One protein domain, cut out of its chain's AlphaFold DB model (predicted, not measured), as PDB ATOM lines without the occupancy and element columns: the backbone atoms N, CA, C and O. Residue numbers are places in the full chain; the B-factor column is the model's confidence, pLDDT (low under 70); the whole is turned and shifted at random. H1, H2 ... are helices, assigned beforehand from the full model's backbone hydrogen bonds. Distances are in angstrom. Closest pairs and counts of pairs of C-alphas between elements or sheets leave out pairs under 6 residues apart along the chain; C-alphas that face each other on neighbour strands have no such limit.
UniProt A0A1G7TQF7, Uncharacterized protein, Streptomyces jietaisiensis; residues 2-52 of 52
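This is residues 2 to 52 of the 52 residues of an uncharacterized protein of Streptomyces jietaisiensis (UniProt A0A1G7TQF7). This is a small domain with little regular structure: one helix, H1, with the short helix H2 packed beside it, and long loops round them. Residues 2 to 13 run alongside H1 before turning into it, and residues 33 to 52 loop out beyond H2 and return past the end where H1 begins. The printed part has 51 residues, with two named helices, H1 then H2, holding 14 of them, and no named strand; the class is all helix. It is compact, with a radius of gyration of the C-alphas of 10.8 A, and rounded, spanning 25 by 24 by 18 A.

H1, residues 14 to 23, runs 14.2 A from C-alpha 14 at (0.526, 12.787, 21.087) to C-alpha 23 at (-4.442, 13.800, 34.353). H2, residues 29 to 32, spans 4.9 A and ends at C-alpha 32 at (8.935, 13.612, 28.150).

H1 and H2 touch; their closest C-alphas, of Val 18 and Ala 29, are 5.4 A apart. In H1 every O i to N i+4 pair is within hydrogen-bond range; H2 is too short for such a pair, and its one O i to N i+3 pair is within range. Residues 2 to 3 pair with residues 6 to 7, antiparallel.

The two C-alphas farthest apart, of Ala 37 and Ala 52, are 28.7 A apart. The printed part has no cut, and the link from H1 to H2 is tight. Mean pLDDT of the printed part is 87.2; residues 50 to 52 are under 70.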
ATOM      1  N   THR A   2      -2.538   3.049  31.343       89.06
ATOM      2  CA  THR A   2      -2.885   2.907  32.763       89.06
ATOM      3  C   THR A   2      -1.934   3.735  33.615       89.06
ATOM      4  O   THR A   2      -0.727   3.664  33.389       89.06
ATOM      5  N   ALA A   3      -2.441   4.447  34.618       88.88
ATOM      6  CA  ALA A   3      -1.630   5.146  35.614       88.88
ATOM      7  C   ALA A   3      -2.080   4.726  37.012       88.88
ATOM      8  O   ALA A   3      -3.273   4.668  37.288       88.88
ATOM      9  N   ARG A   4      -1.129   4.384  37.890       88.12
ATOM     10  CA  ARG A   4      -1.411   3.946  39.274       88.12
ATOM     11  C   ARG A   4      -2.435   2.797  39.382       88.12
ATOM     12  O   ARG A   4      -3.123   2.674  40.385       88.12
ATOM     13  N   GLY A   5      -2.502   1.934  38.365       90.56
ATOM     14  CA  GLY A   5      -3.436   0.802  38.310       90.56
ATOM     15  C   GLY A   5      -4.817   1.126  37.731       90.56
ATOM     16  O   GLY A   5      -5.622   0.214  37.575       90.56
ATOM     17  N   GLU A   6      -5.082   2.378  37.356       89.56
ATOM     18  CA  GLU A   6      -6.348   2.805  36.757       89.56
ATOM     19  C   GLU A   6      -6.216   2.979  35.242       89.56
ATOM     20  O   GLU A   6      -5.186   3.442  34.748       89.56
ATOM     21  N   SER A   7      -7.255   2.599  34.494       92.00
ATOM     22  CA  SER A   7      -7.307   2.790  33.041       92.00
ATOM     23  C   SER A   7      -7.665   4.235  32.707       92.00
ATOM     24  O   SER A   7      -8.702   4.727  33.143       92.00
ATOM     25  N   LEU A   8      -6.826   4.892  31.904       88.75
ATOM     26  CA  LEU A   8      -7.042   6.263  31.431       88.75
ATOM     27  C   LEU A   8      -7.601   6.331  29.999       88.75
ATOM     28  O   LEU A   8      -8.042   7.391  29.579       88.75
ATOM     29  N   GLY A   9      -7.639   5.205  29.273       91.12
ATOM     30  CA  GLY A   9      -8.165   5.123  27.901       91.12
ATOM     31  C   GLY A   9      -7.139   4.647  26.869       91.12
ATOM     32  O   GLY A   9      -6.085   4.118  27.228       91.12
ATOM     33  N   VAL A  10      -7.456   4.795  25.582       92.12
ATOM     34  CA  VAL A  10      -6.556   4.520  24.446       92.12
ATOM     35  C   VAL A  10      -6.255   5.846  23.757       92.12
ATOM     36  O   VAL A  10      -7.177   6.621  23.534       92.12
ATOM     37  N   ALA A  11      -4.981   6.096  23.470       91.00
ATOM     38  CA  ALA A  11      -4.507   7.287  22.780       91.00
ATOM     39  C   ALA A  11      -4.170   6.937  21.328       91.00
ATOM     40  O   ALA A  11      -3.598   5.870  21.079       91.00
ATOM     41  N   PHE A  12      -4.506   7.831  20.402       90.94
ATOM     42  CA  PHE A  12      -4.225   7.692  18.970       90.94
ATOM     43  C   PHE A  12      -3.360   8.845  18.439       90.94
ATOM     44  O   PHE A  12      -3.104   8.924  17.240       90.94
ATOM     45  N   SER A  13      -2.916   9.735  19.324       92.12
ATOM     46  CA  SER A  13      -2.099  10.905  19.019       92.12
ATOM     47  C   SER A  13      -1.229  11.298  20.220       92.12
ATOM     48  O   SER A  13      -1.454  10.829  21.340       92.12
ATOM     49  N   ASP A  14      -0.254  12.184  19.998       92.00
ATOM     50  CA  ASP A  14       0.526  12.787  21.087       92.00
ATOM     51  C   ASP A  14      -0.353  13.624  22.013       92.00
ATOM     52  O   ASP A  14      -0.172  13.585  23.226       92.00
ATOM     53  N   GLU A  15      -1.335  14.335  21.451       92.88
ATOM     54  CA  GLU A  15      -2.264  15.165  22.219       92.88
ATOM     55  C   GLU A  15      -3.019  14.317  23.251       92.88
ATOM     56  O   GLU A  15      -3.047  14.664  24.431       92.88
ATOM     57  N   ASP A  16      -3.529  13.149  22.844       92.94
ATOM     58  CA  ASP A  16      -4.200  12.216  23.755       92.94
ATOM     59  C   ASP A  16      -3.271  11.751  24.893       92.94
ATOM     60  O   ASP A  16      -3.684  11.639  26.051       92.94
ATOM     61  N   LEU A  17      -2.004  11.463  24.581       91.81
ATOM     62  CA  LEU A  17      -1.022  11.025  25.574       91.81
ATOM     63  C   LEU A  17      -0.682  12.131  26.564       91.81
ATOM     64  O   LEU A  17      -0.668  11.877  27.769       91.81
ATOM     65  N   VAL A  18      -0.432  13.344  26.073       92.75
ATOM     66  CA  VAL A  18      -0.155  14.521  26.902       92.75
ATOM     67  C   VAL A  18      -1.337  14.796  27.830       92.75
ATOM     68  O   VAL A  18      -1.140  15.005  29.029       92.75
ATOM     69  N   GLU A  19      -2.569  14.705  27.327       92.62
ATOM     70  CA  GLU A  19      -3.782  14.908  28.123       92.62
ATOM     71  C   GLU A  19      -3.910  13.845  29.228       92.62
ATOM     72  O   GLU A  19      -4.163  14.168  30.396       92.62
ATOM     73  N   PHE A  20      -3.643  12.572  28.914       92.44
ATOM     74  CA  PHE A  20      -3.676  11.515  29.922       92.44
ATOM     75  C   PHE A  20      -2.540  11.620  30.953       92.44
ATOM     76  O   PHE A  20      -2.763  11.343  32.136       92.44
ATOM     77  N   LEU A  21      -1.333  12.010  30.539       91.06
ATOM     78  CA  LEU A  21      -0.197  12.223  31.443       91.06
ATOM     79  C   LEU A  21      -0.443  13.423  32.365       91.06
ATOM     80  O   LEU A  21      -0.208  13.324  33.573       91.06
ATOM     81  N   GLY A  22      -1.042  14.495  31.842       90.50
ATOM     82  CA  GLY A  22      -1.502  15.633  32.633       90.50
ATOM     83  C   GLY A  22      -2.499  15.214  33.718       90.50
ATOM     84  O   GLY A  22      -2.316  15.547  34.891       90.50
ATOM     85  N   ARG A  23      -3.495  14.382  33.375       88.88
ATOM     86  CA  ARG A  23      -4.442  13.800  34.353       88.88
ATOM     87  C   ARG A  23      -3.757  12.919  35.403       88.88
ATOM     88  O   ARG A  23      -4.237  12.830  36.533       88.88
ATOM     89  N   ALA A  24      -2.634  12.292  35.060       89.75
ATOM     90  CA  ALA A  24      -1.815  11.510  35.985       89.75
ATOM     91  C   ALA A  24      -0.867  12.366  36.857       89.75
ATOM     92  O   ALA A  24      -0.220  11.825  37.762       89.75
ATOM     93  N   GLY A  25      -0.812  13.685  36.633       90.00
ATOM     94  CA  GLY A  25      -0.008  14.639  37.400       90.00
ATOM     95  C   GLY A  25       1.389  14.906  36.834       90.00
ATOM     96  O   GLY A  25       2.262  15.326  37.590       90.00
ATOM     97  N   LEU A  26       1.609  14.648  35.542       88.38
ATOM     98  CA  LEU A  26       2.852  14.945  34.823       88.38
ATOM     99  C   LEU A  26       2.619  16.138  33.876       88.38
ATOM    100  O   LEU A  26       2.148  15.927  32.757       88.38
ATOM    101  N   PRO A  27       2.874  17.386  34.318       79.56
ATOM    102  CA  PRO A  27       2.890  18.539  33.419       79.56
ATOM    103  C   PRO A  27       4.096  18.470  32.465       79.56
ATOM    104  O   PRO A  27       5.036  17.720  32.720       79.56
ATOM    105  N   ASP A  28       4.053  19.243  31.377       83.44
ATOM    106  CA  ASP A  28       5.127  19.341  30.370       83.44
ATOM    107  C   ASP A  28       5.482  17.995  29.706       83.44
ATOM    108  O   ASP A  28       6.625  17.701  29.366       83.44
ATOM    109  N   ALA A  29       4.464  17.150  29.520       85.44
ATOM    110  CA  ALA A  29       4.621  15.784  29.036       85.44
ATOM    111  C   ALA A  29       5.100  15.672  27.580       85.44
ATOM    112  O   ALA A  29       5.544  14.596  27.195       85.44
ATOM    113  N   GLU A  30       5.028  16.746  26.789       87.31
ATOM    114  CA  GLU A  30       5.461  16.762  25.385       87.31
ATOM    115  C   GLU A  30       6.943  16.381  25.250       87.31
ATOM    116  O   GLU A  30       7.259  15.416  24.560       87.31
ATOM    117  N   GLU A  31       7.839  17.048  25.987       87.38
ATOM    118  CA  GLU A  31       9.282  16.749  25.956       87.38
ATOM    119  C   GLU A  31       9.615  15.386  26.586       87.38
ATOM    120  O   GLU A  31      10.639  14.774  26.285       87.38
ATOM    121  N   LEU A  32       8.739  14.883  27.461       88.31
ATOM    122  CA  LEU A  32       8.935  13.612  28.150       88.31
ATOM    123  C   LEU A  32       8.819  12.411  27.203       88.31
ATOM    124  O   LEU A  32       9.473  11.393  27.432       88.31
ATOM    125  N   LEU A  33       7.970  12.506  26.172       89.50
ATOM    126  CA  LEU A  33       7.731  11.413  25.221       89.50
ATOM    127  C   LEU A  33       9.000  11.031  24.445       89.50
ATOM    128  O   LEU A  33       9.163   9.858  24.084       89.50
ATOM    129  N   ASP A  34       9.893  12.004  24.260       89.62
ATOM    130  CA  ASP A  34      11.173  11.878  23.568       89.62
ATOM    131  C   ASP A  34      12.334  11.457  24.480       89.62
ATOM    132  O   ASP A  34      13.387  11.057  23.978       89.62
ATOM    133  N   ASP A  35      12.182  11.516  25.808       90.12
ATOM    134  CA  ASP A  35      13.258  11.171  26.739       90.12
ATOM    135  C   ASP A  35      13.281   9.654  27.030       90.12
ATOM    136  O   ASP A  35      12.445   9.143  27.790       90.12
ATOM    137  N   PRO A  36      14.272   8.895  26.514       89.44
ATOM    138  CA  PRO A  36      14.355   7.451  26.726       89.44
ATOM    139  C   PRO A  36      14.682   7.056  28.177       89.44
ATOM    140  O   PRO A  36      14.571   5.875  28.537       89.44
ATOM    141  N   ALA A  37      15.115   8.002  29.021       90.62
ATOM    142  CA  ALA A  37      15.266   7.778  30.455       90.62
ATOM    143  C   ALA A  37      13.904   7.687  31.163       90.62
ATOM    144  O   ALA A  37      13.799   7.001  32.183       90.62
ATOM    145  N   TRP A  38      12.870   8.318  30.602       87.94
ATOM    146  CA  TRP A  38      11.515   8.351  31.152       87.94
ATOM    147  C   TRP A  38      10.561   7.404  30.434       87.94
ATOM    148  O   TRP A  38       9.811   6.675  31.091       87.94
ATOM    149  N   VAL A  39      10.600   7.371  29.102       89.56
ATOM    150  CA  VAL A  39       9.642   6.626  28.284       89.56
ATOM    151  C   VAL A  39      10.331   5.494  27.531       89.56
ATOM    152  O   VAL A  39      11.408   5.626  26.958       89.56
ATOM    153  N   LYS A  40       9.683   4.326  27.533       91.12
ATOM    154  CA  LYS A  40      10.092   3.170  26.732       91.12
ATOM    155  C   LYS A  40       8.920   2.688  25.900       91.12
ATOM    156  O   LYS A  40       8.012   2.035  26.418       91.12
ATOM    157  N   TRP A  41       8.991   2.967  24.610       89.62
ATOM    158  CA  TRP A  41       8.011   2.517  23.637       89.62
ATOM    159  C   TRP A  41       8.139   1.019  23.349       89.62
ATOM    160  O   TRP A  41       9.208   0.411  23.468       89.62
ATOM    161  N   ARG A  42       7.011   0.390  23.015       88.25
ATOM    162  CA  ARG A  42       6.936  -1.025  22.636       88.25
ATOM    163  C   ARG A  42       6.211  -1.126  21.300       88.25
ATOM    164  O   ARG A  42       5.072  -0.687  21.195       88.25
ATOM    165  N   GLY A  43       6.845  -1.762  20.318       87.00
ATOM    166  CA  GLY A  43       6.295  -1.900  18.970       87.00
ATOM    167  C   GLY A  43       6.781  -0.784  18.050       87.00
ATOM    168  O   GLY A  43       7.829  -0.946  17.435       87.00
ATOM    169  N   ALA A  44       6.014   0.302  17.958       82.19
ATOM    170  CA  ALA A  44       6.368   1.494  17.189       82.19
ATOM    171  C   ALA A  44       7.067   2.544  18.069       82.19
ATOM    172  O   ALA A  44       6.965   2.485  19.297       82.19
ATOM    173  N   ASP A  45       7.776   3.475  17.429       84.56
ATOM    174  CA  ASP A  45       8.430   4.609  18.088       84.56
ATOM    175  C   ASP A  45       7.414   5.682  18.524       84.56
ATOM    176  O   ASP A  45       6.232   5.620  18.166       84.56
ATOM    177  N   ALA A  46       7.886   6.676  19.286       84.62
ATOM    178  CA  ALA A  46       7.114   7.876  19.612       84.62
ATOM    179  C   ALA A  46       6.507   8.501  18.344       84.62
ATOM    180  O   ALA A  46       7.077   8.398  17.254       84.62
ATOM    181  N   HIS A  47       5.349   9.149  18.485       88.75
ATOM    182  CA  HIS A  47       4.643   9.856  17.403       88.75
ATOM    183  C   HIS A  47       4.074   8.968  16.286       88.75
ATOM    184  O   HIS A  47       3.371   9.457  15.399       88.75
ATOM    185  N   HIS A  48       4.326   7.656  16.311       86.75
ATOM    186  CA  HIS A  48       3.788   6.721  15.330       86.75
ATOM    187  C   HIS A  48       2.632   5.918  15.922       86.75
ATOM    188  O   HIS A  48       2.750   4.742  16.274       86.75
ATOM    189  N   TYR A  49       1.471   6.558  15.974       80.62
ATOM    190  CA  TYR A  49       0.225   5.921  16.379       80.62
ATOM    191  C   TYR A  49      -0.504   5.473  15.120       80.62
ATOM    192  O   TYR A  49      -0.906   6.287  14.292       80.62
ATOM    193  N   LEU A  50      -0.627   4.161  14.924       69.12
ATOM    194  CA  LEU A  50      -1.444   3.646  13.832       69.12
ATOM    195  C   LEU A  50      -2.888   4.099  14.078       69.12
ATOM    196  O   LEU A  50      -3.526   3.644  15.028       69.12
ATOM    197  N   ALA A  51      -3.384   5.003  13.232       56.22
ATOM    198  CA  ALA A  51      -4.804   5.297  13.150       56.22
ATOM    199  C   ALA A  51      -5.509   4.009  12.702       56.22
ATOM    200  O   ALA A  51      -5.266   3.520  11.597       56.22
ATOM    201  N   ALA A  52      -6.286   3.420  13.608       48.84
ATOM    202  CA  ALA A  52      -7.143   2.276  13.320       48.84
ATOM    203  C   ALA A  52      -8.413   2.725  12.588       48.84
ATOM    204  O   ALA A  52      -8.944   3.802  12.944       48.84
TER     205      ALA A  52